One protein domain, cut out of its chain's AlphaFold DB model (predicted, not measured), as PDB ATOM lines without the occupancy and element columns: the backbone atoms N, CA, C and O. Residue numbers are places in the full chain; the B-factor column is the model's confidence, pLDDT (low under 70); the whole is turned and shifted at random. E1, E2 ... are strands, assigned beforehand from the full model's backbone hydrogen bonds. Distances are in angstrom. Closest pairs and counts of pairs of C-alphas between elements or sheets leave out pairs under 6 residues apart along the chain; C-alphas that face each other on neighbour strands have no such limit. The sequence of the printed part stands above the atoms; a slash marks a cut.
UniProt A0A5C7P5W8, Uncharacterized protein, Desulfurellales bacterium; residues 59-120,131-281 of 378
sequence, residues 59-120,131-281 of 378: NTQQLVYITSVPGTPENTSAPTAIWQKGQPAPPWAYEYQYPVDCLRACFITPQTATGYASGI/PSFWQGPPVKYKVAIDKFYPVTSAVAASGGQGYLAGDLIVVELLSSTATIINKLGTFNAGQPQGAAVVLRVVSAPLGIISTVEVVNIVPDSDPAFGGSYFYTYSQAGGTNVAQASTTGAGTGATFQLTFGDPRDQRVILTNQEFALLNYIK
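AT A GLANCE: This is residues 59 to 120 and 131 to 281 of the 378 residues of an uncharacterized protein of Desulfurellales bacterium (UniProt A0A5C7P5W8). The long, bent strand E5 joins two lobes: its later residues ring a small, loose barrel with E12, E6, E8 and E9, and its first residues form a wall with E13, E3 and E2, across from the sheet E1 E14 E4. E10 lies between the lobes, beside E5. There are 213 printed residues with no named helix and 14 named strands, E1 to E14 in chain order; the class is all strand, though under half of the residues, 91, are in them. The branched sheet E2 E3 E5 E10 E12 E13 and the sheets E1 - E14 - E4, E6 - E8 - E9 and E7 - E11 are antiparallel. The whole is compact, with a radius of gyration of the C-alphas of 18.0 A and spans of 50 by 43 by 42 A.

HOW THE PARTS SIT: In the strongly twisted branched sheet, E5, residues 141 to 161, bends by 88 degrees at residue 158. E10, residues 226 to 229, lies on one side of it, with N 149 and O 229 within hydrogen-bond range at 2.8 A. On the other side lie E12, residues 251 to 259 (N 152 and O 258, 2.9 A), and E13, residues 263 to 270 (N 144 and O 267, 2.9 A). E3, residues 94 to 97, is antiparallel to E13 (N 96 and O 268, 2.9 A) and forms a hairpin with E2, residues 65 to 68 (N 95 and O 67, 2.9 A). In the next sheet, E8, residues 197 to 203, is antiparallel to E6, residues 168 to 171 (N 169 and O 199, 2.8 A), and forms a hairpin with E9, residues 211 to 214 (N 200 and O 213, 2.9 A). The closest C-alphas of E5 and E9, Ser 153 and Val 214, are 6.0 A apart; E6 and E12 are near each other. E1, residues 59 to 62, runs on into E2 at 57 degrees. E14, residues 275 to 281, is antiparallel to E1 (N 61 and O 277, 2.9 A) and to E4, residues 102 to 110 (N 278 and O 107, 2.9 A). E7, residues 180 to 182, is antiparallel to E11, residues 231 to 233 (N 181 and O 232, 2.8 A).

IN THESE COORDINATES: E5 runs 41.5 A, from C-alpha 141 at (-32.097, 60.255, 27.688) to C-alpha 161 at (-44.708, 24.684, 44.831). E12 measures 23.8 A, E13 21.6 A and E4 18.3 A. E14 ends at C-alpha 281, (-21.895, 49.981, 38.113).

THE WHOLE: The C-alphas farthest apart, Ala 81 and Leu 206, are 53.8 A apart. Residues 121 to 130 are not printed, and C-alphas 120 and 131 are 14.4 A apart across the cut. The long links are E2 to E3, E7 to E8, E9 to E10 and E11 to E12. The model's pLDDT is under 70 at 37 residues: 113 to 120, 131 to 137, 174 to 180, 184 to 192 and 234 to 239.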
ATOM      1  N   ASN A  59     -21.052  48.282  32.714       90.62
ATOM      2  CA  ASN A  59     -22.059  47.233  32.616       90.62
ATOM      3  C   ASN A  59     -23.235  47.662  31.728       90.62
ATOM      4  O   ASN A  59     -23.528  48.851  31.574       90.62
ATOM      5  N   THR A  60     -23.943  46.671  31.192       89.94
ATOM      6  CA  THR A  60     -25.148  46.855  30.383       89.94
ATOM      7  C   THR A  60     -26.304  46.090  31.010       89.94
ATOM      8  O   THR A  60     -26.181  44.902  31.305       89.94
ATOM      9  N   GLN A  61     -27.451  46.745  31.189       91.31
ATOM     10  CA  GLN A  61     -28.651  46.110  31.733       91.31
ATOM     11  C   GLN A  61     -29.907  46.570  30.990       91.31
ATOM     12  O   GLN A  61     -30.032  47.737  30.615       91.31
ATOM     13  N   GLN A  62     -30.868  45.658  30.817       91.31
ATOM     14  CA  GLN A  62     -32.214  46.008  30.370       91.31
ATOM     15  C   GLN A  62     -32.943  46.817  31.443       91.31
ATOM     16  O   GLN A  62     -33.010  46.423  32.611       91.31
ATOM     17  N   LEU A  63     -33.493  47.960  31.041       91.69
ATOM     18  CA  LEU A  63     -34.239  48.818  31.943       91.69
ATOM     19  C   LEU A  63     -35.630  48.253  32.233       91.69
ATOM     20  O   LEU A  63     -36.321  47.755  31.344       91.69
ATOM     21  N   VAL A  64     -36.053  48.376  33.492       90.50
ATOM     22  CA  VAL A  64     -37.397  47.979  33.923       90.50
ATOM     23  C   VAL A  64     -38.367  49.102  33.584       90.50
ATOM     24  O   VAL A  64     -38.188  50.246  34.001       90.50
ATOM     25  N   TYR A  65     -39.372  48.776  32.782       90.19
ATOM     26  CA  TYR A  65     -40.396  49.708  32.327       90.19
ATOM     27  C   TYR A  65     -41.312  50.152  33.479       90.19
ATOM     28  O   TYR A  65     -41.763  49.317  34.260       90.19
ATOM     29  N   ILE A  66     -41.591  51.458  33.570       89.38
ATOM     30  CA  ILE A  66     -42.548  52.031  34.533       89.38
ATOM     31  C   ILE A  66     -43.817  52.478  33.800       89.38
ATOM     32  O   ILE A  66     -44.919  52.033  34.123       89.38
ATOM     33  N   THR A  67     -43.674  53.389  32.834       88.94
ATOM     34  CA  THR A  67     -44.808  53.982  32.114       88.94
ATOM     35  C   THR A  67     -44.395  54.567  30.769       88.94
ATOM     36  O   THR A  67     -43.216  54.783  30.487       88.94
ATOM     37  N   SER A  68     -45.384  54.828  29.922       89.56
ATOM     38  CA  SER A  68     -45.225  55.495  28.635       89.56
ATOM     39  C   SER A  68     -46.391  56.435  28.354       89.56
ATOM     40  O   SER A  68     -47.454  56.366  28.981       89.56
ATOM     41  N   VAL A  69     -46.184  57.348  27.411       88.00
ATOM     42  CA  VAL A  69     -47.220  58.269  26.933       88.00
ATOM     43  C   VAL A  69     -48.372  57.475  26.296       88.00
ATOM     44  O   VAL A  69     -48.114  56.526  25.563       88.00
ATOM     45  N   PRO A  70     -49.649  57.836  26.528       84.56
ATOM     46  CA  PRO A  70     -50.765  57.133  25.901       84.56
ATOM     47  C   PRO A  70     -50.714  57.180  24.368       84.56
ATOM     48  O   PRO A  70     -50.457  58.233  23.782       84.56
ATOM     49  N   GLY A  71     -51.002  56.047  23.729       78.06
ATOM     50  CA  GLY A  71     -50.906  55.845  22.283       78.06
ATOM     51  C   GLY A  71     -49.650  55.088  21.832       78.06
ATOM     52  O   GLY A  71     -49.552  54.759  20.651       78.06
ATOM     53  N   THR A  72     -48.714  54.790  22.737       82.94
ATOM     54  CA  THR A  72     -47.622  53.832  22.496       82.94
ATOM     55  C   THR A  72     -48.144  52.387  22.504       82.94
ATOM     56  O   THR A  72     -49.232  52.128  23.035       82.94
ATOM     57  N   PRO A  73     -47.389  51.419  21.952       81.19
ATOM     58  CA  PRO A  73     -47.756  50.002  22.014       81.19
ATOM     59  C   PRO A  73     -48.007  49.491  23.444       81.19
ATOM     60  O   PRO A  73     -48.930  48.712  23.667       81.19
ATOM     61  N   GLU A  74     -47.231  49.965  24.420       79.38
ATOM     62  CA  GLU A  74     -47.302  49.573  25.832       79.38
ATOM     63  C   GLU A  74     -48.378  50.335  26.621       79.38
ATOM     64  O   GLU A  74     -48.708  49.952  27.745       79.38
ATOM     65  N   ASN A  75     -48.924  51.421  26.065       80.38
ATOM     66  CA  ASN A  75     -50.006  52.196  26.660       80.38
ATOM     67  C   ASN A  75     -51.093  52.470  25.621       80.38
ATOM     68  O   ASN A  75     -51.199  53.561  25.060       80.38
ATOM     69  N   THR A  76     -51.977  51.494  25.425       79.75
ATOM     70  CA  THR A  76     -53.098  51.580  24.475       79.75
ATOM     71  C   THR A  76     -54.232  52.504  24.940       79.75
ATOM     72  O   THR A  76     -55.324  52.484  24.369       79.75
ATOM     73  N   SER A  77     -54.031  53.282  26.007       78.50
ATOM     74  CA  SER A  77     -55.029  54.234  26.492       78.50
ATOM     75  C   SER A  77     -55.221  55.398  25.530       78.50
ATOM     76  O   SER A  77     -54.328  55.763  24.766       78.50
ATOM     77  N   ALA A  78     -56.390  56.035  25.614       79.19
ATOM     78  CA  ALA A  78     -56.666  57.237  24.843       79.19
ATOM     79  C   ALA A  78     -55.667  58.369  25.185       79.19
ATOM     80  O   ALA A  78     -55.311  58.537  26.357       79.19
ATOM     81  N   PRO A  79     -55.241  59.168  24.188       76.44
ATOM     82  CA  PRO A  79     -54.357  60.307  24.403       76.44
ATOM     83  C   PRO A  79     -54.989  61.342  25.334       76.44
ATOM     84  O   PRO A  79     -56.178  61.649  25.250       76.44
ATOM     85  N   THR A  80     -54.172  61.911  26.217       74.69
ATOM     86  CA  THR A  80     -54.573  63.001  27.111       74.69
ATOM     87  C   THR A  80     -54.266  64.354  26.472       74.69
ATOM     88  O   THR A  80     -53.196  64.545  25.901       74.69
ATOM     89  N   ALA A  81     -55.178  65.321  26.602       78.38
ATOM     90  CA  ALA A  81     -54.987  66.666  26.042       78.38
ATOM     91  C   ALA A  81     -53.959  67.517  26.815       78.38
ATOM     92  O   ALA A  81     -53.347  68.419  26.249       78.38
ATOM     93  N   ILE A  82     -53.790  67.249  28.114       82.88
ATOM     94  CA  ILE A  82     -52.870  67.947  29.022       82.88
ATOM     95  C   ILE A  82     -52.052  66.880  29.751       82.88
ATOM     96  O   ILE A  82     -52.594  65.826  30.089       82.88
ATOM     97  N   TRP A  83     -50.766  67.151  29.986       84.19
ATOM     98  CA  TRP A  83     -49.899  66.255  30.749       84.19
ATOM     99  C   TRP A  83     -50.415  66.067  32.179       84.19
ATOM    100  O   TRP A  83     -50.795  67.031  32.850       84.19
ATOM    101  N   GLN A  84     -50.406  64.820  32.641       79.31
ATOM    102  CA  GLN A  84     -50.805  64.431  33.988       79.31
ATOM    103  C   GLN A  84     -49.690  63.634  34.659       79.31
ATOM    104  O   GLN A  84     -48.901  62.955  34.004       79.31
ATOM    105  N   LYS A  85     -49.640  63.690  35.990       78.56
ATOM    106  CA  LYS A  85     -48.649  62.935  36.753       78.56
ATOM    107  C   LYS A  85     -48.898  61.424  36.618       78.56
ATOM    108  O   LYS A  85     -50.050  60.999  36.608       78.56
ATOM    109  N   GLY A  86     -47.830  60.631  36.510       75.81
ATOM    110  CA  GLY A  86     -47.883  59.214  36.113       75.81
ATOM    111  C   GLY A  86     -47.692  58.990  34.604       75.81
ATOM    112  O   GLY A  86     -47.661  57.849  34.142       75.81
ATOM    113  N   GLN A  87     -47.550  60.073  33.832       83.81
ATOM    114  CA  GLN A  87     -47.049  60.053  32.459       83.81
ATOM    115  C   GLN A  87     -45.609  60.578  32.431       83.81
ATOM    116  O   GLN A  87     -45.318  61.541  33.152       83.81
ATOM    117  N   PRO A  88     -44.744  60.049  31.546       88.75
ATOM    118  CA  PRO A  88     -43.392  60.572  31.378       88.75
ATOM    119  C   PRO A  88     -43.411  62.082  31.120       88.75
ATOM    120  O   PRO A  88     -44.277  62.601  30.407       88.75
ATOM    121  N   ALA A  89     -42.472  62.814  31.720       87.62
ATOM    122  CA  ALA A  89     -42.401  64.259  31.538       87.62
ATOM    123  C   ALA A  89     -42.059  64.611  30.070       87.62
ATOM    124  O   ALA A  89     -41.093  64.063  29.528       87.62
ATOM    125  N   PRO A  90     -42.765  65.562  29.423       86.94
ATOM    126  CA  PRO A  90     -42.444  65.986  28.062       86.94
ATOM    127  C   PRO A  90     -40.996  66.501  27.974       86.94
ATOM    128  O   PRO A  90     -40.525  67.158  28.910       86.94
ATOM    129  N   PRO A  91     -40.260  66.247  26.875       90.62
ATOM    130  CA  PRO A  91     -40.692  65.682  25.589       90.62
ATOM    131  C   PRO A  91     -40.556  64.148  25.481       90.62
ATOM    132  O   PRO A  91     -40.501  63.627  24.366       90.62
ATOM    133  N   TRP A  92     -40.419  63.433  26.601       92.56
ATOM    134  CA  TRP A  92     -40.084  62.008  26.598       92.56
ATOM    135  C   TRP A  92     -41.317  61.108  26.478       92.56
ATOM    136  O   TRP A  92     -42.372  61.429  27.021       92.56
ATOM    137  N   ALA A  93     -41.175  59.979  25.780       90.94
ATOM    138  CA  ALA A  93     -42.257  59.024  25.538       90.94
ATOM    139  C   ALA A  93     -42.297  57.866  26.546       90.94
ATOM    140  O   ALA A  93     -43.375  57.332  26.798       90.94
ATOM    141  N   TYR A  94     -41.152  57.494  27.123       91.56
ATOM    142  CA  TYR A  94     -41.005  56.358  28.031       91.56
ATOM    143  C   TYR A  94     -40.290  56.754  29.318       91.56
ATOM    144  O   TYR A  94     -39.382  57.592  29.322       91.56
ATOM    145  N   GLU A  95     -40.676  56.085  30.397       92.94
ATOM    146  CA  GLU A  95     -40.068  56.183  31.712       92.94
ATOM    147  C   GLU A  95     -39.705  54.794  32.234       92.94
ATOM    148  O   GLU A  95     -40.503  53.851  32.202       92.94
ATOM    149  N   TYR A  96     -38.478  54.694  32.730       93.38
ATOM    150  CA  TYR A  96     -37.886  53.469  33.229       93.38
ATOM    151  C   TYR A  96     -37.288  53.657  34.616       93.38
ATOM    152  O   TYR A  96     -36.860  54.747  35.009       93.38
ATOM    153  N   GLN A  97     -37.186  52.549  35.333       92.06
ATOM    154  CA  GLN A  97     -36.570  52.489  36.640       92.06
ATOM    155  C   GLN A  97     -35.054  52.667  36.542       92.06
ATOM    156  O   GLN A  97     -34.383  52.008  35.746       92.06
ATOM    157  N   TYR A  98     -34.500  53.543  37.378       92.69
ATOM    158  CA  TYR A  98     -33.054  53.687  37.496       92.69
ATOM    159  C   TYR A  98     -32.472  52.475  38.257       92.69
ATOM    160  O   TYR A  98     -32.951  52.192  39.361       92.69
ATOM    161  N   PRO A  99     -31.474  51.748  37.713       92.31
ATOM    162  CA  PRO A  99     -30.907  50.580  38.390       92.31
ATOM    163  C   PRO A  99     -30.259  50.936  39.732       92.31
ATOM    164  O   PRO A  99     -29.610  51.977  39.857       92.31
ATOM    165  N   VAL A 100     -30.411  50.060  40.729       90.12
ATOM    166  CA  VAL A 100     -29.923  50.291  42.103       90.12
ATOM    167  C   VAL A 100     -28.396  50.387  42.175       90.12
ATOM    168  O   VAL A 100     -27.860  51.193  42.921       90.12
ATOM    169  N   ASP A 101     -27.686  49.629  41.345       91.62
ATOM    170  CA  ASP A 101     -26.226  49.601  41.312       91.62
ATOM    171  C   ASP A 101     -25.626  50.644  40.351       91.62
ATOM    172  O   ASP A 101     -24.424  50.645  40.111       91.62
ATOM    173  N   CYS A 102     -26.428  51.543  39.773       92.06
ATOM    174  CA  CYS A 102     -25.956  52.486  38.763       92.06
ATOM    175  C   CYS A 102     -25.395  53.779  39.380       92.06
ATOM    176  O   CYS A 102     -26.130  54.691  39.770       92.06
ATOM    177  N   LEU A 103     -24.070  53.933  39.384       90.38
ATOM    178  CA  LEU A 103     -23.423  55.178  39.812       90.38
ATOM    179  C   LEU A 103     -23.604  56.286  38.779       90.38
ATOM    180  O   LEU A 103     -23.920  57.427  39.129       90.38
ATOM    181  N   ARG A 104     -23.434  55.942  37.499       87.69
ATOM    182  CA  ARG A 104     -23.534  56.890  36.392       87.69
ATOM    183  C   ARG A 104     -24.091  56.233  35.135       87.69
ATOM    184  O   ARG A 104     -23.444  55.378  34.537       87.69
ATOM    185  N   ALA A 105     -25.244  56.716  34.683       88.50
ATOM    186  CA  ALA A 105     -25.749  56.431  33.346       88.50
ATOM    187  C   ALA A 105     -24.805  57.033  32.292       88.50
ATOM    188  O   ALA A 105     -24.411  58.197  32.410       88.50
ATOM    189  N   CYS A 106     -24.429  56.242  31.285       85.00
ATOM    190  CA  CYS A 106     -23.581  56.702  30.187       85.00
ATOM    191  C   CYS A 106     -24.446  56.953  28.959       85.00
ATOM    192  O   CYS A 106     -24.619  58.103  28.557       85.00
ATOM    193  N   PHE A 107     -25.061  55.898  28.425       84.25
ATOM    194  CA  PHE A 107     -25.876  55.985  27.220       84.25
ATOM    195  C   PHE A 107     -26.888  54.842  27.097       84.25
ATOM    196  O   PHE A 107     -26.755  53.796  27.735       84.25
ATOM    197  N   ILE A 108     -27.907  55.052  26.261       86.62
ATOM    198  CA  ILE A 108     -28.965  54.072  25.998       86.62
ATOM    199  C   ILE A 108     -28.799  53.472  24.605       86.62
ATOM    200  O   ILE A 108     -28.539  54.187  23.635       86.62
ATOM    201  N   THR A 109     -29.007  52.163  24.512       85.62
ATOM    202  CA  THR A 109     -29.073  51.410  23.256       85.62
ATOM    203  C   THR A 109     -30.405  50.664  23.166       85.62
ATOM    204  O   THR A 109     -30.905  50.198  24.189       85.62
ATOM    205  N   PRO A 110     -31.012  50.524  21.979       84.75
ATOM    206  CA  PRO A 110     -32.201  49.698  21.813       84.75
ATOM    207  C   PRO A 110     -31.868  48.219  22.002       84.75
ATOM    208  O   PRO A 110     -30.823  47.741  21.549       84.75
ATOM    209  N   GLN A 111     -32.791  47.475  22.599       80.19
ATOM    210  CA  GLN A 111     -32.758  46.024  22.541       80.19
ATOM    211  C   GLN A 111     -33.181  45.564  21.141       80.19
ATOM    212  O   GLN A 111     -34.268  45.877  20.665       80.19
ATOM    213  N   THR A 112     -32.311  44.816  20.469       70.06
ATOM    214  CA  THR A 112     -32.616  44.189  19.176       70.06
ATOM    215  C   THR A 112     -32.976  42.724  19.403       70.06
ATOM    216  O   THR A 112     -32.457  42.083  20.319       70.06
ATOM    217  N   ALA A 113     -33.917  42.190  18.620       56.47
ATOM    218  CA  ALA A 113     -34.358  40.808  18.770       56.47
ATOM    219  C   ALA A 113     -33.193  39.845  18.480       56.47
ATOM    220  O   ALA A 113     -32.689  39.766  17.360       56.47
ATOM    221  N   THR A 114     -32.766  39.097  19.494       49.44
ATOM    222  CA  THR A 114     -31.700  38.104  19.383       49.44
ATOM    223  C   THR A 114     -32.286  36.768  18.925       49.44
ATOM    224  O   THR A 114     -32.710  35.945  19.731       49.44
ATOM    225  N   GLY A 115     -32.336  36.511  17.614       46.31
ATOM    226  CA  GLY A 115     -32.713  35.176  17.143       46.31
ATOM    227  C   GLY A 115     -32.740  34.981  15.632       46.31
ATOM    228  O   GLY A 115     -33.394  35.724  14.906       46.31
ATOM    229  N   TYR A 116     -32.111  33.895  15.169       48.44
ATOM    230  CA  TYR A 116     -32.416  33.274  13.879       48.44
ATOM    231  C   TYR A 116     -33.787  32.592  13.971       48.44
ATOM    232  O   TYR A 116     -33.884  31.373  14.116       48.44
ATOM    233  N   ALA A 117     -34.869  33.366  13.918       42.81
ATOM    234  CA  ALA A 117     -36.185  32.785  13.697       42.81
ATOM    235  C   ALA A 117     -36.228  32.297  12.241       42.81
ATOM    236  O   ALA A 117     -36.427  33.088  11.322       42.81
ATOM    237  N   SER A 118     -35.960  31.003  12.033       42.34
ATOM    238  CA  SER A 118     -36.123  30.323  10.744       42.34
ATOM    239  C   SER A 118     -37.568  30.476  10.273       42.34
ATOM    240  O   SER A 118     -38.451  29.719  10.663       42.34
ATOM    241  N   GLY A 119     -37.798  31.481   9.441       40.75
ATOM    242  CA  GLY A 119     -39.054  31.763   8.776       40.75
ATOM    243  C   GLY A 119     -38.728  32.459   7.468       40.75
ATOM    244  O   GLY A 119     -38.136  33.533   7.454       40.75
ATOM    245  N   ILE A 120     -39.046  31.792   6.365       43.75
ATOM    246  CA  ILE A 120     -39.010  32.359   5.013       43.75
ATOM    247  C   ILE A 120     -39.778  33.693   5.022       43.75
ATOM    248  O   ILE A 120     -40.858  33.731   5.619       43.75
ATOM    249  N   PRO A 131     -29.962  38.925  11.963       49.69
ATOM    250  CA  PRO A 131     -29.646  39.585  13.226       49.69
ATOM    251  C   PRO A 131     -29.427  41.079  12.969       49.69
ATOM    252  O   PRO A 131     -28.470  41.472  12.299       49.69
ATOM    253  N   SER A 132     -30.354  41.911  13.446       56.34
ATOM    254  CA  SER A 132     -30.215  43.355  13.359       56.34
ATOM    255  C   SER A 132     -29.326  43.776  14.515       56.34
ATOM    256  O   SER A 132     -29.779  44.038  15.620       56.34
ATOM    257  N   PHE A 133     -28.017  43.794  14.292       62.75
ATOM    258  CA  PHE A 133     -27.125  44.439  15.243       62.75
ATOM    259  C   PHE A 133     -27.386  45.939  15.184       62.75
ATOM    260  O   PHE A 133     -27.435  46.527  14.100       62.75
ATOM    261  N   TRP A 134     -27.571  46.563  16.341       61.94
ATOM    262  CA  TRP A 134     -27.687  48.007  16.382       61.94
ATOM    263  C   TRP A 134     -26.342  48.641  16.013       61.94
ATOM    264  O   TRP A 134     -25.325  48.374  16.645       61.94
ATOM    265  N   GLN A 135     -26.353  49.469  14.972       63.72
ATOM    266  CA  GLN A 135     -25.196  50.232  14.484       63.72
ATOM    267  C   GLN A 135     -25.475  51.746  14.512       63.72
ATOM    268  O   GLN A 135     -24.819  52.516  13.818       63.72
ATOM    269  N   GLY A 136     -26.514  52.163  15.245       64.00
ATOM    270  CA  GLY A 136     -26.945  53.559  15.328       64.00
ATOM    271  C   GLY A 136     -26.230  54.345  16.432       64.00
ATOM    272  O   GLY A 136     -25.532  53.760  17.254       64.00
ATOM    273  N   PRO A 137     -26.395  55.675  16.485       69.75
ATOM    274  CA  PRO A 137     -25.891  56.495  17.583       69.75
ATOM    275  C   PRO A 137     -26.692  56.278  18.869       69.75
ATOM    276  O   PRO A 137     -27.905  56.060  18.777       69.75
ATOM    277  N   PRO A 138     -26.066  56.380  20.060       74.69
ATOM    278  CA  PRO A 138     -26.770  56.187  21.320       74.69
ATOM    279  C   PRO A 138     -27.982  57.104  21.473       74.69
ATOM    280  O   PRO A 138     -27.985  58.258  21.036       74.69
ATOM    281  N   VAL A 139     -29.031  56.589  22.113       81.12
ATOM    282  CA  VAL A 139     -30.301  57.305  22.229       81.12
ATOM    283  C   VAL A 139     -30.234  58.329  23.355       81.12
ATOM    284  O   VAL A 139     -29.710  58.072  24.441       81.12
ATOM    285  N   LYS A 140     -30.807  59.508  23.099       85.44
ATOM    286  CA  LYS A 140     -30.922  60.575  24.094       85.44
ATOM    287  C   LYS A 140     -31.781  60.116  25.271       85.44
ATOM    288  O   LYS A 140     -32.804  59.446  25.105       85.44
ATOM    289  N   TYR A 141     -31.377  60.534  26.459       90.38
ATOM    290  CA  TYR A 141     -32.097  60.255  27.688       90.38
ATOM    291  C   TYR A 141     -31.932  61.400  28.679       90.38
ATOM    292  O   TYR A 141     -31.066  62.265  28.525       90.38
ATOM    293  N   LYS A 142     -32.767  61.396  29.714       91.06
ATOM    294  CA  LYS A 142     -32.654  62.298  30.853       91.06
ATOM    295  C   LYS A 142     -32.887  61.525  32.139       91.06
ATOM    296  O   LYS A 142     -33.888  60.831  32.273       91.06
ATOM    297  N   VAL A 143     -31.985  61.689  33.101       92.56
ATOM    298  CA  VAL A 143     -32.242  61.255  34.477       92.56
ATOM    299  C   VAL A 143     -33.158  62.284  35.132       92.56
ATOM    300  O   VAL A 143     -32.878  63.485  35.098       92.56
ATOM    301  N   ALA A 144     -34.260  61.817  35.701       92.19
ATOM    302  CA  ALA A 144     -35.241  62.634  36.398       92.19
ATOM    303  C   ALA A 144     -35.602  61.996  37.744       92.19
ATOM    304  O   ALA A 144     -35.031  60.979  38.140       92.19
ATOM    305  N   ILE A 145     -36.523  62.631  38.459       91.44
ATOM    306  CA  ILE A 145     -37.099  62.121  39.698       91.44
ATOM    307  C   ILE A 145     -38.613  62.099  39.513       91.44
ATOM    308  O   ILE A 145     -39.168  63.090  39.034       91.44
ATOM    309  N   ASP A 146     -39.258  61.005  39.912       88.31
ATOM    310  CA  ASP A 146     -40.716  60.932  40.038       88.31
ATOM    311  C   ASP A 146     -41.135  60.299  41.376       88.31
ATOM    312  O   ASP A 146     -40.305  59.771  42.121       88.31
ATOM    313  N   LYS A 147     -42.425  60.404  41.713       86.19
ATOM    314  CA  LYS A 147     -43.018  59.862  42.938       86.19
ATOM    315  C   LYS A 147     -43.693  58.526  42.692       86.19
ATOM    316  O   LYS A 147     -44.583  58.433  41.853       86.19
ATOM    317  N   PHE A 148     -43.371  57.551  43.531       86.50
ATOM    318  CA  PHE A 148     -43.914  56.198  43.477       86.50
ATOM    319  C   PHE A 148     -44.371  55.725  44.857       86.50
ATOM    320  O   PHE A 148     -43.973  56.273  45.886       86.50
ATOM    321  N   TYR A 149     -45.197  54.684  44.862       88.31
ATOM    322  CA  TYR A 149     -45.626  53.957  46.051       88.31
ATOM    323  C   TYR A 149     -44.812  52.661  46.150       88.31
ATOM    324  O   TYR A 149     -45.079  51.723  45.393       88.31
ATOM    325  N   PRO A 150     -43.799  52.596  47.034       90.56
ATOM    326  CA  PRO A 150     -42.994  51.396  47.202       90.56
ATOM    327  C   PRO A 150     -43.782  50.293  47.901       90.56
ATOM    328  O   PRO A 150     -44.600  50.558  48.783       90.56
ATOM    329  N   VAL A 151     -43.438  49.048  47.603       90.88
ATOM    330  CA  VAL A 151     -43.722  47.905  48.471       90.88
ATOM    331  C   VAL A 151     -42.618  47.826  49.525       90.88
ATOM    332  O   VAL A 151     -41.438  47.837  49.184       90.88
ATOM    333  N   THR A 152     -42.996  47.778  50.801       91.94
ATOM    334  CA  THR A 152     -42.069  47.718  51.949       91.94
ATOM    335  C   THR A 152     -41.948  46.318  52.534       91.94
ATOM    336  O   THR A 152     -40.940  45.977  53.145       91.94
ATOM    337  N   SER A 153     -42.972  45.483  52.359       90.62
ATOM    338  CA  SER A 153     -42.937  44.075  52.741       90.62
ATOM    339  C   SER A 153     -43.943  43.262  51.936       90.62
ATOM    340  O   SER A 153     -44.903  43.799  51.377       90.62
ATOM    341  N   ALA A 154     -43.728  41.952  51.883       90.88
ATOM    342  CA  ALA A 154     -44.650  41.006  51.276       90.88
ATOM    343  C   ALA A 154     -44.757  39.753  52.144       90.88
ATOM    344  O   ALA A 154     -43.779  39.325  52.755       90.88
ATOM    345  N   VAL A 155     -45.943  39.152  52.183       90.62
ATOM    346  CA  VAL A 155     -46.204  37.894  52.891       90.62
ATOM    347  C   VAL A 155     -46.807  36.898  51.912       90.62
ATOM    348  O   VAL A 155     -47.692  37.250  51.132       90.62
ATOM    349  N   ALA A 156     -46.336  35.651  51.935       91.38
ATOM    350  CA  ALA A 156     -46.926  34.588  51.132       91.38
ATOM    351  C   ALA A 156     -48.318  34.235  51.684       91.38
ATOM    352  O   ALA A 156     -48.445  33.746  52.803       91.38
ATOM    353  N   ALA A 157     -49.360  34.468  50.888       89.31
ATOM    354  CA  ALA A 157     -50.712  33.990  51.172       89.31
ATOM    355  C   ALA A 157     -50.892  32.521  50.759       89.31
ATOM    356  O   ALA A 157     -51.606  31.765  51.412       89.31
ATOM    357  N   SER A 158     -50.210  32.107  49.689       91.81
ATOM    358  CA  SER A 158     -50.011  30.708  49.307       91.81
ATOM    359  C   SER A 158     -48.576  30.558  48.829       91.81
ATOM    360  O   SER A 158     -48.165  31.271  47.915       91.81
ATOM    361  N   GLY A 159     -47.815  29.646  49.436       90.44
ATOM    362  CA  GLY A 159     -46.393  29.465  49.135       90.44
ATOM    363  C   GLY A 159     -46.095  28.767  47.804       90.44
ATOM    364  O   GLY A 159     -44.927  28.600  47.463       90.44
ATOM    365  N   GLY A 160     -47.130  28.357  47.062       94.06
ATOM    366  CA  GLY A 160     -46.993  27.627  45.802       94.06
ATOM    367  C   GLY A 160     -46.188  26.332  45.952       94.06
ATOM    368  O   GLY A 160     -46.187  25.722  47.020       94.06
ATOM    369  N   GLN A 161     -45.543  25.891  44.871       94.88
ATOM    370  CA  GLN A 161     -44.708  24.684  44.831       94.88
ATOM    371  C   GLN A 161     -43.488  24.900  43.931       94.88
ATOM    372  O   GLN A 161     -43.577  25.640  42.954       94.88
ATOM    373  N   GLY A 162     -42.391  24.189  44.208       92.94
ATOM    374  CA  GLY A 162     -41.203  24.130  43.346       92.94
ATOM    375  C   GLY A 162     -40.221  25.298  43.481       92.94
ATOM    376  O   GLY A 162     -39.422  25.500  42.571       92.94
ATOM    377  N   TYR A 163     -40.274  26.059  44.577       94.69
ATOM    378  CA  TYR A 163     -39.366  27.185  44.826       94.69
ATOM    379  C   TYR A 163     -38.110  26.783  45.589       94.69
ATOM    380  O   TYR A 163     -38.143  25.903  46.447       94.69
ATOM    381  N   LEU A 164     -37.018  27.496  45.336       94.31
ATOM    382  CA  LEU A 164     -35.773  27.397  46.085       94.31
ATOM    383  C   LEU A 164     -35.428  28.741  46.734       94.31
ATOM    384  O   LEU A 164     -35.851  29.807  46.287       94.31
ATOM    385  N   ALA A 165     -34.652  28.692  47.819       94.75
ATOM    386  CA  ALA A 165     -34.112  29.905  48.422       94.75
ATOM    387  C   ALA A 165     -33.206  30.630  47.410       94.75
ATOM    388  O   ALA A 165     -32.353  30.008  46.780       94.75
ATOM    389  N   GLY A 166     -33.400  31.941  47.268       93.44
ATOM    390  CA  GLY A 166     -32.715  32.786  46.291       93.44
ATOM    391  C   GLY A 166     -33.490  33.038  44.995       93.44
ATOM    392  O   GLY A 166     -33.124  33.969  44.278       93.44
ATOM    393  N   ASP A 167     -34.569  32.294  44.715       95.06
ATOM    394  CA  ASP A 167     -35.406  32.542  43.537       95.06
ATOM    395  C   ASP A 167     -35.989  33.962  43.567       95.06
ATOM    396  O   ASP A 167     -36.455  34.443  44.606       95.06
ATOM    397  N   LEU A 168     -35.979  34.631  42.411       94.56
ATOM    398  CA  LEU A 168     -36.594  35.939  42.219       94.56
ATOM    399  C   LEU A 168     -37.976  35.756  41.598       94.56
ATOM    400  O   LEU A 168     -38.146  35.001  40.638       94.56
ATOM    401  N   ILE A 169     -38.967  36.440  42.155       93.25
ATOM    402  CA  ILE A 169     -40.372  36.349  41.766       93.25
ATOM    403  C   ILE A 169     -40.851  37.743  41.387       93.25
ATOM    404  O   ILE A 169     -40.813  38.654  42.211       93.25
ATOM    405  N   VAL A 170     -41.326  37.902  40.155       91.88
ATOM    406  CA  VAL A 170     -41.976  39.137  39.712       91.88
ATOM    407  C   VAL A 170     -43.453  39.054  40.066       91.88
ATOM    408  O   VAL A 170     -44.135  38.081  39.721       91.88
ATOM    409  N   VAL A 171     -43.947  40.072  40.763       88.00
ATOM    410  CA  VAL A 171     -45.344  40.164  41.190       88.00
ATOM    411  C   VAL A 171     -45.990  41.367  40.513       88.00
ATOM    412  O   VAL A 171     -45.750  42.518  40.877       88.00
ATOM    413  N   GLU A 172     -46.818  41.101  39.507       80.50
ATOM    414  CA  GLU A 172     -47.557  42.140  38.791       80.50
ATOM    415  C   GLU A 172     -48.919  42.369  39.443       80.50
ATOM    416  O   GLU A 172     -49.664  41.429  39.717       80.50
ATOM    417  N   LEU A 173     -49.268  43.634  39.675       74.00
ATOM    418  CA  LEU A 173     -50.633  43.983  40.049       74.00
ATOM    419  C   LEU A 173     -51.513  43.823  38.801       74.00
ATOM    420  O   LEU A 173     -51.223  44.403  37.761       74.00
ATOM    421  N   LEU A 174     -52.585  43.037  38.890       64.19
ATOM    422  CA  LEU A 174     -53.582  42.940  37.821       64.19
ATOM    423  C   LEU A 174     -54.703  43.945  38.090       64.19
ATOM    424  O   LEU A 174     -55.399  43.853  39.104       64.19
ATOM    425  N   SER A 175     -54.904  44.892  37.171       57.19
ATOM    426  CA  SER A 175     -55.883  45.970  37.297       57.19
ATOM    427  C   SER A 175     -57.320  45.485  37.146       57.19
ATOM    428  O   SER A 175     -57.876  45.485  36.048       57.19
ATOM    429  N   SER A 176     -57.968  45.141  38.258       56.75
ATOM    430  CA  SER A 176     -59.428  45.197  38.329       56.75
ATOM    431  C   SER A 176     -59.859  46.447  39.101       56.75
ATOM    432  O   SER A 176     -59.354  46.739  40.188       56.75
ATOM    433  N   THR A 177     -60.794  47.207  38.529       54.72
ATOM    434  CA  THR A 177     -61.244  48.529  39.008       54.72
ATOM    435  C   THR A 177     -61.782  48.523  40.447       54.72
ATOM    436  O   THR A 177     -61.872  49.573  41.074       54.72
ATOM    437  N   ALA A 178     -62.137  47.358  41.000       58.62
ATOM    438  CA  ALA A 178     -62.715  47.238  42.341       58.62
ATOM    439  C   ALA A 178     -61.673  47.132  43.477       58.62
ATOM    440  O   ALA A 178     -62.017  47.333  44.642       58.62
ATOM    441  N   THR A 179     -60.412  46.808  43.176       64.19
ATOM    442  CA  THR A 179     -59.428  46.387  44.198       64.19
ATOM    443  C   THR A 179     -58.259  47.360  44.373       64.19
ATOM    444  O   THR A 179     -57.521  47.267  45.354       64.19
ATOM    445  N   ILE A 180     -58.095  48.319  43.462       68.12
ATOM    446  CA  ILE A 180     -56.904  49.171  43.387       68.12
ATOM    447  C   ILE A 180     -57.308  50.645  43.331       68.12
ATOM    448  O   ILE A 180     -58.263  51.017  42.656       68.12
ATOM    449  N   ILE A 181     -56.568  51.489  44.043       70.38
ATOM    450  CA  ILE A 181     -56.707  52.942  44.056       70.38
ATOM    451  C   ILE A 181     -55.541  53.531  43.264       70.38
ATOM    452  O   ILE A 181     -54.385  53.372  43.658       70.38
ATOM    453  N   ASN A 182     -55.850  54.248  42.180       71.94
ATOM    454  CA  ASN A 182     -54.882  55.139  41.546       71.94
ATOM    455  C   ASN A 182     -54.630  56.323  42.480       71.94
ATOM    456  O   ASN A 182     -55.561  57.018  42.887       71.94
ATOM    457  N   LYS A 183     -53.369  56.537  42.843       70.69
ATOM    458  CA  LYS A 183     -52.987  57.611  43.759       70.69
ATOM    459  C   LYS A 183     -52.592  58.906  43.045       70.69
ATOM    460  O   LYS A 183     -52.384  59.923  43.702       70.69
ATOM    461  N   LEU A 184     -52.522  58.877  41.719       63.41
ATOM    462  CA  LEU A 184     -52.130  59.989  40.856       63.41
ATOM    463  C   LEU A 184     -53.305  60.640  40.112       63.41
ATOM    464  O   LEU A 184     -53.130  61.724  39.558       63.41
ATOM    465  N   GLY A 185     -54.505  60.044  40.132       67.12
ATOM    466  CA  GLY A 185     -55.701  60.632  39.519       67.12
ATOM    467  C   GLY A 185     -56.791  59.623  39.152       67.12
ATOM    468  O   GLY A 185     -56.920  58.568  39.771       67.12
ATOM    469  N   THR A 186     -57.600  59.960  38.142       61.31
ATOM    470  CA  THR A 186     -58.673  59.094  37.626       61.31
ATOM    471  C   THR A 186     -58.097  57.872  36.910       61.31
ATOM    472  O   THR A 186     -57.132  57.965  36.156       61.31
ATOM    473  N   PHE A 187     -58.699  56.710  37.152       57.69
ATOM    474  CA  PHE A 187     -58.270  55.421  36.620       57.69
ATOM    475  C   PHE A 187     -58.608  55.258  35.129       57.69
ATOM    476  O   PHE A 187     -59.780  55.311  34.759       57.69
ATOM    477  N   ASN A 188     -57.601  54.970  34.300       61.03
ATOM    478  CA  ASN A 188     -57.788  54.408  32.962       61.03
ATOM    479  C   ASN A 188     -57.295  52.954  32.973       61.03
ATOM    480  O   ASN A 188     -56.116  52.701  33.196       61.03
ATOM    481  N   ALA A 189     -58.186  52.001  32.693       54.50
ATOM    482  CA  ALA A 189     -57.906  50.561  32.783       54.50
ATOM    483  C   ALA A 189     -56.812  50.039  31.824       54.50
ATOM    484  O   ALA A 189     -56.414  48.887  31.942       54.50
ATOM    485  N   GLY A 190     -56.349  50.859  30.873       58.09
ATOM    486  CA  GLY A 190     -55.300  50.514  29.908       58.09
ATOM    487  C   GLY A 190     -53.974  51.249  30.120       58.09
ATOM    488  O   GLY A 190     -53.122  51.197  29.235       58.09
ATOM    489  N   GLN A 191     -53.811  52.010  31.212       66.81
ATOM    490  CA  GLN A 191     -52.560  52.720  31.487       66.81
ATOM    491  C   GLN A 191     -51.543  51.789  32.171       66.81
ATOM    492  O   GLN A 191     -51.938  50.958  32.995       66.81
ATOM    493  N   PRO A 192     -50.239  51.944  31.880       68.56
ATOM    494  CA  PRO A 192     -49.164  51.252  32.576       68.56
ATOM    495  C   PRO A 192     -49.272  51.423  34.089       68.56
ATOM    496  O   PRO A 192     -49.554  52.512  34.599       68.56
ATOM    497  N   GLN A 193     -49.058  50.327  34.811       70.25
ATOM    498  CA  GLN A 193     -49.338  50.245  36.245       70.25
ATOM    499  C   GLN A 193     -48.132  50.613  37.131       70.25
ATOM    500  O   GLN A 193     -48.227  50.580  38.361       70.25
ATOM    501  N   GLY A 194     -47.021  51.013  36.509       81.19
ATOM    502  CA  GLY A 194     -45.718  51.141  37.150       81.19
ATOM    503  C   GLY A 194     -44.882  49.865  37.019       81.19
ATOM    504  O   GLY A 194     -45.312  48.884  36.409       81.19
ATOM    505  N   ALA A 195     -43.687  49.875  37.609       86.69
ATOM    506  CA  ALA A 195     -42.807  48.708  37.616       86.69
ATOM    507  C   ALA A 195     -43.200  47.720  38.722       86.69
ATOM    508  O   ALA A 195     -43.393  48.109  39.879       86.69
ATOM    509  N   ALA A 196     -43.267  46.437  38.367       88.06
ATOM    510  CA  ALA A 196     -43.569  45.353  39.292       88.06
ATOM    511  C   ALA A 196     -42.511  45.217  40.400       88.06
ATOM    512  O   ALA A 196     -41.316  45.423  40.179       88.06
ATOM    513  N   VAL A 197     -42.943  44.823  41.599       91.31
ATOM    514  CA  VAL A 197     -42.035  44.432  42.674       91.31
ATOM    515  C   VAL A 197     -41.420  43.077  42.356       91.31
ATOM    516  O   VAL A 197     -42.089  42.157  41.876       91.31
ATOM    517  N   VAL A 198     -40.136  42.952  42.675       93.31
ATOM    518  CA  VAL A 198     -39.435  41.675  42.685       93.31
ATOM    519  C   VAL A 198     -39.274  41.238  44.135       93.31
ATOM    520  O   VAL A 198     -38.798  42.002  44.976       93.31
ATOM    521  N   LEU A 199     -39.684  40.012  44.431       95.06
ATOM    522  CA  LEU A 199     -39.498  39.375  45.728       95.06
ATOM    523  C   LEU A 199     -38.392  38.331  45.621       95.06
ATOM    524  O   LEU A 199     -38.304  37.629  44.616       95.06
ATOM    525  N   ARG A 200     -37.573  38.203  46.662       95.56
ATOM    526  CA  ARG A 200     -36.607  37.111  46.794       95.56
ATOM    527  C   ARG A 200     -37.141  36.092  47.787       95.56
ATOM    528  O   ARG A 200     -37.577  36.448  48.883       95.56
ATOM    529  N   VAL A 201     -37.099  34.819  47.415       96.12
ATOM    530  CA  VAL A 201     -37.444  33.720  48.318       96.12
ATOM    531  C   VAL A 201     -36.334  33.564  49.352       96.12
ATOM    532  O   VAL A 201     -35.200  33.246  49.005       96.12
ATOM    533  N   VAL A 202     -36.658  33.766  50.630       96.00
ATOM    534  CA  VAL A 202     -35.697  33.609  51.737       96.00
ATOM    535  C   VAL A 202     -35.683  32.163  52.219       96.00
ATOM    536  O   VAL A 202     -34.625  31.588  52.461       96.00
ATOM    537  N   SER A 203     -36.861  31.548  52.331       95.00
ATOM    538  CA  SER A 203     -37.004  30.156  52.752       95.00
ATOM    539  C   SER A 203     -38.155  29.489  52.013       95.00
ATOM    540  O   SER A 203     -39.269  30.019  51.987       95.00
ATOM    541  N   ALA A 204     -37.889  28.311  51.448       94.25
ATOM    542  CA  ALA A 204     -38.899  27.463  50.823       94.25
ATOM    543  C   ALA A 204     -38.711  25.973  51.183       94.25
ATOM    544  O   ALA A 204     -38.274  25.175  50.346       94.25
ATOM    545  N   PRO A 205     -38.988  25.561  52.436       93.38
ATOM    546  CA  PRO A 205     -38.872  24.163  52.835       93.38
ATOM    547  C   PRO A 205     -39.788  23.284  51.980       93.38
ATOM    548  O   PRO A 205     -40.948  23.621  51.753       93.38
ATOM    549  N   LEU A 206     -39.263  22.152  51.504       92.94
ATOM    550  CA  LEU A 206     -39.990  21.223  50.624       92.94
ATOM    551  C   LEU A 206     -40.530  21.875  49.334       92.94
ATOM    552  O   LEU A 206     -41.474  21.367  48.737       92.94
ATOM    553  N   GLY A 207     -39.940  22.991  48.894       91.50
ATOM    554  CA  GLY A 207     -40.358  23.693  47.683       91.50
ATOM    555  C   GLY A 207     -41.540  24.649  47.866       91.50
ATOM    556  O   GLY A 207     -42.022  25.189  46.872       91.50
ATOM    557  N   ILE A 208     -42.010  24.865  49.099       95.31
ATOM    558  CA  ILE A 208     -43.131  25.758  49.419       95.31
ATOM    559  C   ILE A 208     -42.586  26.997  50.115       95.31
ATOM    560  O   ILE A 208     -41.943  26.884  51.156       95.31
ATOM    561  N   ILE A 209     -42.872  28.181  49.576       95.38
ATOM    562  CA  ILE A 209     -42.395  29.444  50.145       95.38
ATOM    563  C   ILE A 209     -42.948  29.627  51.561       95.38
ATOM    564  O   ILE A 209     -44.160  29.656  51.772       95.38
ATOM    565  N   SER A 210     -42.039  29.808  52.515       93.88
ATOM    566  CA  SER A 210     -42.352  30.173  53.896       93.88
ATOM    567  C   SER A 210     -42.141  31.662  54.144       93.88
ATOM    568  O   SER A 210     -42.942  32.278  54.842       93.88
ATOM    569  N   THR A 211     -41.064  32.240  53.610       94.25
ATOM    570  CA  THR A 211     -40.728  33.656  53.799       94.25
ATOM    571  C   THR A 211     -40.134  34.248  52.529       94.25
ATOM    572  O   THR A 211     -39.411  33.584  51.780       94.25
ATOM    573  N   VAL A 212     -40.443  35.522  52.304       94.94
ATOM    574  CA  VAL A 212     -39.926  36.329  51.199       94.94
ATOM    575  C   VAL A 212     -39.437  37.666  51.725       94.94
ATOM    576  O   VAL A 212     -39.919  38.153  52.748       94.94
ATOM    577  N   GLU A 213     -38.510  38.265  50.998       94.19
ATOM    578  CA  GLU A 213     -38.076  39.641  51.198       94.19
ATOM    579  C   GLU A 213     -38.291  40.450  49.918       94.19
ATOM    580  O   GLU A 213     -38.353  39.906  48.812       94.19
ATOM    581  N   VAL A 214     -38.411  41.765  50.070       94.38
ATOM    582  CA  VAL A 214     -38.534  42.686  48.940       94.38
ATOM    583  C   VAL A 214     -37.142  42.976  48.387       94.38
ATOM    584  O   VAL A 214     -36.245  43.363  49.135       94.38
ATOM    585  N   VAL A 215     -36.954  42.818  47.075       93.44
ATOM    586  CA  VAL A 215     -35.709  43.234  46.422       93.44
ATOM    587  C   VAL A 215     -35.666  44.752  46.381       93.44
ATOM    588  O   VAL A 215     -36.542  45.401  45.806       93.44
ATOM    589  N   ASN A 216     -34.628  45.301  46.998       91.75
ATOM    590  CA  ASN A 216     -34.475  46.730  47.130       91.75
ATOM    591  C   ASN A 216     -34.110  47.398  45.796       91.75
ATOM    592  O   ASN A 216     -33.238  46.924  45.065       91.75
ATOM    593  N   ILE A 217     -34.754  48.524  45.509       88.94
ATOM    594  CA  ILE A 217     -34.523  49.343  44.316       88.94
ATOM    595  C   ILE A 217     -33.939  50.717  44.644       88.94
ATOM    596  O   ILE A 217     -33.519  51.439  43.737       88.94
ATOM    597  N   VAL A 218     -33.937  51.092  45.924       85.56
ATOM    598  CA  VAL A 218     -33.360  52.341  46.415       85.56
ATOM    599  C   VAL A 218     -32.061  51.998  47.145       85.56
ATOM    600  O   VAL A 218     -32.116  51.270  48.129       85.56
ATOM    601  N   PRO A 219     -30.896  52.496  46.703       82.50
ATOM    602  CA  PRO A 219     -29.620  52.173  47.342       82.50
ATOM    603  C   PRO A 219     -29.644  52.464  48.849       82.50
ATOM    604  O   PRO A 219     -30.210  53.475  49.268       82.50
ATOM    605  N   ASP A 220     -29.055  51.561  49.638       78.81
ATOM    606  CA  ASP A 220     -28.833  51.696  51.089       78.81
ATOM    607  C   ASP A 220     -30.077  52.004  51.940       78.81
ATOM    608  O   ASP A 220     -29.980  52.545  53.043       78.81
ATOM    609  N   SER A 221     -31.271  51.668  51.449       84.25
ATOM    610  CA  SER A 221     -32.496  51.867  52.218       84.25
ATOM    611  C   SER A 221     -32.815  50.694  53.145       84.25
ATOM    612  O   SER A 221     -32.944  49.558  52.684       84.25
ATOM    613  N   ASP A 222     -33.054  51.005  54.417       83.44
ATOM    614  CA  ASP A 222     -33.636  50.110  55.417       83.44
ATOM    615  C   ASP A 222     -34.869  50.800  56.048       83.44
ATOM    616  O   ASP A 222     -34.724  51.895  56.607       83.44
ATOM    617  N   PRO A 223     -36.097  50.256  55.911       86.81
ATOM    618  CA  PRO A 223     -36.452  49.000  55.240       86.81
ATOM    619  C   PRO A 223     -36.247  49.044  53.716       86.81
ATOM    620  O   PRO A 223     -36.204  50.114  53.108       86.81
ATOM    621  N   ALA A 224     -36.153  47.865  53.091       90.12
ATOM    622  CA  ALA A 224     -36.062  47.731  51.639       90.12
ATOM    623  C   ALA A 224     -37.331  48.254  50.946       90.12
ATOM    624  O   ALA A 224     -38.453  47.953  51.360       90.12
ATOM    625  N   PHE A 225     -37.152  48.997  49.855       91.62
ATOM    626  CA  PHE A 225     -38.249  49.474  49.016       91.62
ATOM    627  C   PHE A 225     -38.178  48.781  47.661       91.62
ATOM    628  O   PHE A 225     -37.122  48.780  47.038       91.62
ATOM    629  N   GLY A 226     -39.285  48.215  47.184       90.94
ATOM    630  CA  GLY A 226     -39.333  47.538  45.888       90.94
ATOM    631  C   GLY A 226     -40.563  47.896  45.066       90.94
ATOM    632  O   GLY A 226     -41.587  48.313  45.606       90.94
ATOM    633  N   GLY A 227     -40.452  47.717  43.749       88.56
ATOM    634  CA  GLY A 227     -41.456  48.162  42.779       88.56
ATOM    635  C   GLY A 227     -41.590  49.688  42.692       88.56
ATOM    636  O   GLY A 227     -41.274  50.425  43.625       88.56
ATOM    637  N   SER A 228     -42.094  50.166  41.559       88.06
ATOM    638  CA  SER A 228     -42.336  51.592  41.307       88.06
ATOM    639  C   SER A 228     -43.785  51.779  40.877       88.06
ATOM    640  O   SER A 228     -44.066  52.029  39.707       88.06
ATOM    641  N   TYR A 229     -44.717  51.586  41.814       87.00
ATOM    642  CA  TYR A 229     -46.148  51.606  41.517       87.00
ATOM    643  C   TYR A 229     -46.750  53.007  41.597       87.00
ATOM    644  O   TYR A 229     -46.394  53.828  42.442       87.00
ATOM    645  N   PHE A 230     -47.763  53.228  40.767       82.00
ATOM    646  CA  PHE A 230     -48.626  54.412  40.798       82.00
ATOM    647  C   PHE A 230     -49.972  54.164  41.502       82.00
ATOM    648  O   PHE A 230     -50.791  55.072  41.676       82.00
ATOM    649  N   TYR A 231     -50.187  52.925  41.941       77.38
ATOM    650  CA  TYR A 231     -51.441  52.423  42.477       77.38
ATOM    651  C   TYR A 231     -51.183  51.623  43.757       77.38
ATOM    652  O   TYR A 231     -50.137  50.998  43.907       77.38
ATOM    653  N   THR A 232     -52.153  51.611  44.668       77.69
ATOM    654  CA  THR A 232     -52.130  50.781  45.887       77.69
ATOM    655  C   THR A 232     -53.440  50.016  46.018       77.69
ATOM    656  O   THR A 232     -54.433  50.394  45.402       77.69
ATOM    657  N   TYR A 233     -53.522  49.005  46.880       71.94
ATOM    658  CA  TYR A 233     -54.817  48.378  47.174       71.94
ATOM    659  C   TYR A 233     -55.819  49.353  47.804       71.94
ATOM    660  O   TYR A 233     -55.440  50.333  48.453       71.94
ATOM    661  N   SER A 234     -57.109  49.056  47.629       61.53
ATOM    662  CA  SER A 234     -58.203  49.775  48.288       61.53
ATOM    663  C   SER A 234     -58.371  49.433  49.771       61.53
ATOM    664  O   SER A 234     -58.996  50.202  50.500       61.53
ATOM    665  N   GLN A 235     -57.779  48.329  50.241       53.78
ATOM    666  CA  GLN A 235     -57.761  47.917  51.647       53.78
ATOM    667  C   GLN A 235     -56.333  47.576  52.100       53.78
ATOM    668  O   GLN A 235     -55.531  47.063  51.316       53.78
ATOM    669  N   ALA A 236     -56.021  47.849  53.370       44.75
ATOM    670  CA  ALA A 236     -54.770  47.424  53.995       44.75
ATOM    671  C   ALA A 236     -54.729  45.884  54.081       44.75
ATOM    672  O   ALA A 236     -55.680  45.283  54.573       44.75
ATOM    673  N   GLY A 237     -53.657  45.257  53.581       53.72
ATOM    674  CA  GLY A 237     -53.562  43.792  53.454       53.72
ATOM    675  C   GLY A 237     -54.356  43.214  52.272       53.72
ATOM    676  O   GLY A 237     -54.950  42.152  52.412       53.72
ATOM    677  N   GLY A 238     -54.418  43.949  51.152       61.12
ATOM    678  CA  GLY A 238     -55.272  43.682  49.987       61.12
ATOM    679  C   GLY A 238     -55.187  42.283  49.356       61.12
ATOM    680  O   GLY A 238     -54.412  41.424  49.765       61.12
ATOM    681  N   THR A 239     -56.035  42.064  48.344       69.12
ATOM    682  CA  THR A 239     -56.212  40.793  47.618       69.12
ATOM    683  C   THR A 239     -54.889  40.101  47.296       69.12
ATOM    684  O   THR A 239     -53.939  40.743  46.859       69.12
ATOM    685  N   ASN A 240     -54.856  38.778  47.464       83.81
ATOM    686  CA  ASN A 240     -53.710  37.950  47.110       83.81
ATOM    687  C   ASN A 240     -53.342  38.159  45.634       83.81
ATOM    688  O   ASN A 240     -54.146  37.872  44.745       83.81
ATOM    689  N   VAL A 241     -52.125  38.631  45.378       85.31
ATOM    690  CA  VAL A 241     -51.607  38.818  44.023       85.31
ATOM    691  C   VAL A 241     -50.791  37.609  43.630       85.31
ATOM    692  O   VAL A 241     -49.904  37.173  44.363       85.31
ATOM    693  N   ALA A 242     -51.133  37.038  42.481       88.50
ATOM    694  CA  ALA A 242     -50.419  35.904  41.937       88.50
ATOM    695  C   ALA A 242     -49.031  36.316  41.449       88.50
ATOM    696  O   ALA A 242     -48.812  37.426  40.967       88.50
ATOM    697  N   GLN A 243     -48.099  35.381  41.550       90.12
ATOM    698  CA  GLN A 243     -46.863  35.430  40.790       90.12
ATOM    699  C   GLN A 243     -47.152  35.653  39.294       90.12
ATOM    700  O   GLN A 243     -47.993  34.959  38.720       90.12
ATOM    701  N   ALA A 244     -46.395  36.555  38.666       88.25
ATOM    702  CA  ALA A 244     -46.380  36.721  37.214       88.25
ATOM    703  C   ALA A 244     -45.296  35.846  36.569       88.25
ATOM    704  O   ALA A 244     -45.563  35.088  35.639       88.25
ATOM    705  N   SER A 245     -44.070  35.909  37.096       91.44
ATOM    706  CA  SER A 245     -42.947  35.094  36.628       91.44
ATOM    707  C   SER A 245     -41.948  34.806  37.749       91.44
ATOM    708  O   SER A 245     -42.015  35.377  38.842       91.44
ATOM    709  N   THR A 246     -41.021  33.881  37.505       93.56
ATOM    710  CA  THR A 246     -39.887  33.615  38.394       93.56
ATOM    711  C   THR A 246     -38.658  33.195  37.604       93.56
ATOM    712  O   THR A 246     -38.773  32.696  36.488       93.56
ATOM    713  N   THR A 247     -37.481  33.393  38.195       91.88
ATOM    714  CA  THR A 247     -36.220  32.825  37.706       91.88
ATOM    715  C   THR A 247     -36.128  31.309  37.912       91.88
ATOM    716  O   THR A 247     -35.319  30.668  37.249       91.88
ATOM    717  N   GLY A 248     -36.912  30.750  38.841       88.75
ATOM    718  CA  GLY A 248     -36.944  29.321  39.154       88.75
ATOM    719  C   GLY A 248     -38.007  28.543  38.367       88.75
ATOM    720  O   GLY A 248     -38.548  29.009  37.370       88.75
ATOM    721  N   ALA A 249     -38.332  27.339  38.843       89.81
ATOM    722  CA  ALA A 249     -39.411  26.503  38.294       89.81
ATOM    723  C   ALA A 249     -40.714  26.583  39.116       89.81
ATOM    724  O   ALA A 249     -41.667  25.845  38.850       89.81
ATOM    725  N   GLY A 250     -40.740  27.437  40.142       91.75
ATOM    726  CA  GLY A 250     -41.850  27.527  41.079       91.75
ATOM    727  C   GLY A 250     -43.111  28.123  40.456       91.75
ATOM    728  O   GLY A 250     -43.046  29.030  39.627       91.75
ATOM    729  N   THR A 251     -44.274  27.615  40.870       93.88
ATOM    730  CA  THR A 251     -45.580  28.045  40.344       93.88
ATOM    731  C   THR A 251     -46.626  28.203  41.446       93.88
ATOM    732  O   THR A 251     -46.520  27.621  42.529       93.88
ATOM    733  N   GLY A 252     -47.657  29.010  41.175       90.44
ATOM    734  CA  GLY A 252     -48.875  29.078  41.993       90.44
ATOM    735  C   GLY A 252     -48.724  29.786  43.342       90.44
ATOM    736  O   GLY A 252     -49.574  29.608  44.218       90.44
ATOM    737  N   ALA A 253     -47.660  30.573  43.530       92.50
ATOM    738  CA  ALA A 253     -47.526  31.395  44.725       92.50
ATOM    739  C   ALA A 253     -48.405  32.646  44.622       92.50
ATOM    740  O   ALA A 253     -48.586  33.218  43.544       92.50
ATOM    741  N   THR A 254     -48.942  33.077  45.762       92.25
ATOM    742  CA  THR A 254     -49.682  34.336  45.872       92.25
ATOM    743  C   THR A 254     -49.221  35.111  47.097       92.25
ATOM    744  O   THR A 254     -48.875  34.514  48.120       92.25
ATOM    745  N   PHE A 255     -49.231  36.437  47.000       90.62
ATOM    746  CA  PHE A 255     -48.638  37.329  47.986       90.62
ATOM    747  C   PHE A 255     -49.597  38.441  48.393       90.62
ATOM    748  O   PHE A 255     -50.357  38.959  47.578       90.62
ATOM    749  N   GLN A 256     -49.513  38.839  49.655       89.00
ATOM    750  CA  GLN A 256     -50.081  40.082  50.158       89.00
ATOM    751  C   GLN A 256     -48.953  41.103  50.258       89.00
ATOM    752  O   GLN A 256     -47.948  40.851  50.924       89.00
ATOM    753  N   LEU A 257     -49.103  42.232  49.566       88.06
ATOM    754  CA  LEU A 257     -48.101  43.300  49.536       88.06
ATOM    755  C   LEU A 257     -48.490  44.417  50.508       88.06
ATOM    756  O   LEU A 257     -49.643  44.857  50.531       88.06
ATOM    757  N   THR A 258     -47.513  44.914  51.257       88.69
ATOM    758  CA  THR A 258     -47.646  46.115  52.085       88.69
ATOM    759  C   THR A 258     -46.995  47.281  51.357       88.69
ATOM    760  O   THR A 258     -45.802  47.241  51.058       88.69
ATOM    761  N   PHE A 259     -47.775  48.322  51.073       87.12
ATOM    762  CA  PHE A 259     -47.280  49.548  50.449       87.12
ATOM    763  C   PHE A 259     -46.869  50.572  51.509       87.12
ATOM    764  O   PHE A 259     -47.535  50.708  52.537       87.12
ATOM    765  N   GLY A 260     -45.789  51.299  51.237       87.25
ATOM    766  CA  GLY A 260     -45.354  52.452  52.015       87.25
ATOM    767  C   GLY A 260     -45.932  53.775  51.505       87.25
ATOM    768  O   GLY A 260     -46.665  53.833  50.514       87.25
ATOM    769  N   ASP A 261     -45.557  54.853  52.190       87.50
ATOM    770  CA  ASP A 261     -45.855  56.227  51.782       87.50
ATOM    771  C   ASP A 261     -45.172  56.595  50.453       87.50
ATOM    772  O   ASP A 261     -44.138  56.012  50.113       87.50
ATOM    773  N   PRO A 262     -45.707  57.573  49.694       86.56
ATOM    774  CA  PRO A 262     -45.112  57.976  48.427       86.56
ATOM    775  C   PRO A 262     -43.701  58.534  48.627       86.56
ATOM    776  O   PRO A 262     -43.493  59.432  49.449       86.56
ATOM    777  N   ARG A 263     -42.741  58.056  47.832       87.19
ATOM    778  CA  ARG A 263     -41.339  58.496  47.879       87.19
ATOM    779  C   ARG A 263     -40.865  58.967  46.514       87.19
ATOM    780  O   ARG A 263     -41.418  58.577  45.493       87.19
ATOM    781  N   ASP A 264     -39.846  59.814  46.518       89.81
ATOM    782  CA  ASP A 264     -39.142  60.231  45.310       89.81
ATOM    783  C   ASP A 264     -38.124  59.148  44.909       89.81
ATOM    784  O   ASP A 264     -37.349  58.679  45.744       89.81
ATOM    785  N   GLN A 265     -38.111  58.756  43.635       89.12
ATOM    786  CA  GLN A 265     -37.132  57.835  43.052       89.12
ATOM    787  C   GLN A 265     -36.547  58.414  41.774       89.12
ATOM    788  O   GLN A 265     -37.212  59.108  41.006       89.12
ATOM    789  N   ARG A 266     -35.271  58.098  41.541       91.56
ATOM    790  CA  ARG A 266     -34.592  58.402  40.283       91.56
ATOM    791  C   ARG A 266     -35.152  57.517  39.173       91.56
ATOM    792  O   ARG A 266     -35.253  56.304  39.336       91.56
ATOM    793  N   VAL A 267     -35.447  58.126  38.037       93.12
ATOM    794  CA  VAL A 267     -35.988  57.462  36.848       93.12
ATOM    795  C   VAL A 267     -35.214  57.891  35.608       93.12
ATOM    796  O   VAL A 267     -34.508  58.906  35.607       93.12
ATOM    797  N   ILE A 268     -35.326  57.100  34.548       95.00
ATOM    798  CA  ILE A 268     -34.713  57.362  33.248       95.00
ATOM    799  C   ILE A 268     -35.825  57.635  32.244       95.00
ATOM    800  O   ILE A 268     -36.667  56.780  31.990       95.00
ATOM    801  N   LEU A 269     -35.795  58.827  31.655       94.31
ATOM    802  CA  LEU A 269     -36.703  59.241  30.594       94.31
ATOM    803  C   LEU A 269     -36.007  59.097  29.244       94.31
ATOM    804  O   LEU A 269     -34.887  59.586  29.069       94.31
ATOM    805  N   THR A 270     -36.653  58.442  28.285       92.75
ATOM    806  CA  THR A 270     -36.128  58.281  26.923       92.75
ATOM    807  C   THR A 270     -37.261  58.110  25.910       92.75
ATOM    808  O   THR A 270     -38.419  57.922  26.271       92.75
ATOM    809  N   ASN A 271     -36.927  58.197  24.625       90.44
ATOM    810  CA  ASN A 271     -37.844  57.900  23.521       90.44
ATOM    811  C   ASN A 271     -37.620  56.498  22.939       90.44
ATOM    812  O   ASN A 271     -38.219  56.163  21.924       90.44
ATOM    813  N   GLN A 272     -36.758  55.693  23.567       88.00
ATOM    814  CA  GLN A 272     -36.489  54.318  23.167       88.00
ATOM    815  C   GLN A 272     -37.434  53.336  23.873       88.00
ATOM    816  O   GLN A 272     -37.452  53.264  25.104       88.00
ATOM    817  N   GLU A 273     -38.169  52.544  23.094       87.75
ATOM    818  CA  GLU A 273     -38.841  51.324  23.568       87.75
ATOM    819  C   GLU A 273     -37.805  50.219  23.834       87.75
ATOM    820  O   GLU A 273     -36.774  50.172  23.161       87.75
ATOM    821  N   PHE A 274     -38.041  49.347  24.817       86.19
ATOM    822  CA  PHE A 274     -37.103  48.279  25.208       86.19
ATOM    823  C   PHE A 274     -35.651  48.778  25.353       86.19
ATOM    824  O   PHE A 274     -34.727  48.346  24.660       86.19
ATOM    825  N   ALA A 275     -35.460  49.760  26.233       88.75
ATOM    826  CA  ALA A 275     -34.175  50.418  26.425       88.75
ATOM    827  C   ALA A 275     -33.173  49.551  27.216       88.75
ATOM    828  O   ALA A 275     -33.468  49.062  28.308       88.75
ATOM    829  N   LEU A 276     -31.949  49.432  26.697       90.19
ATOM    830  CA  LEU A 276     -30.780  48.942  27.428       90.19
ATOM    831  C   LEU A 276     -29.960  50.139  27.908       90.19
ATOM    832  O   LEU A 276     -29.612  51.020  27.119       90.19
ATOM    833  N   LEU A 277     -29.627  50.163  29.194       91.06
ATOM    834  CA  LEU A 277     -28.728  51.157  29.759       91.06
ATOM    835  C   LEU A 277     -27.309  50.607  29.794       91.06
ATOM    836  O   LEU A 277     -27.072  49.544  30.359       91.06
ATOM    837  N   ASN A 278     -26.373  51.390  29.269       89.00
ATOM    838  CA  ASN A 278     -24.945  51.210  29.473       89.00
ATOM    839  C   ASN A 278     -24.495  52.221  30.529       89.00
ATOM    840  O   ASN A 278     -24.757  53.427  30.407       89.00
ATOM    841  N   TYR A 279     -23.897  51.732  31.607       90.44
ATOM    842  CA  TYR A 279     -23.645  52.526  32.802       90.44
ATOM    843  C   TYR A 279     -22.425  52.049  33.581       90.44
ATOM    844  O   TYR A 279     -21.937  50.937  33.405       90.44
ATOM    845  N   ILE A 280     -21.960  52.911  34.482       90.88
ATOM    846  CA  ILE A 280     -20.957  52.561  35.481       90.88
ATOM    847  C   ILE A 280     -21.674  51.989  36.694       90.88
ATOM    848  O   ILE A 280     -22.438  52.691  37.370       90.88
ATOM    849  N   LYS A 281     -21.404  50.719  36.963       92.88
ATOM    850  CA  LYS A 281     -21.895  49.981  38.113       92.88
ATOM    851  C   LYS A 281     -21.077  50.295  39.369       92.88
ATOM    852  O   LYS A 281     -19.864  50.480  39.311       92.88
TER     853      LYS A 281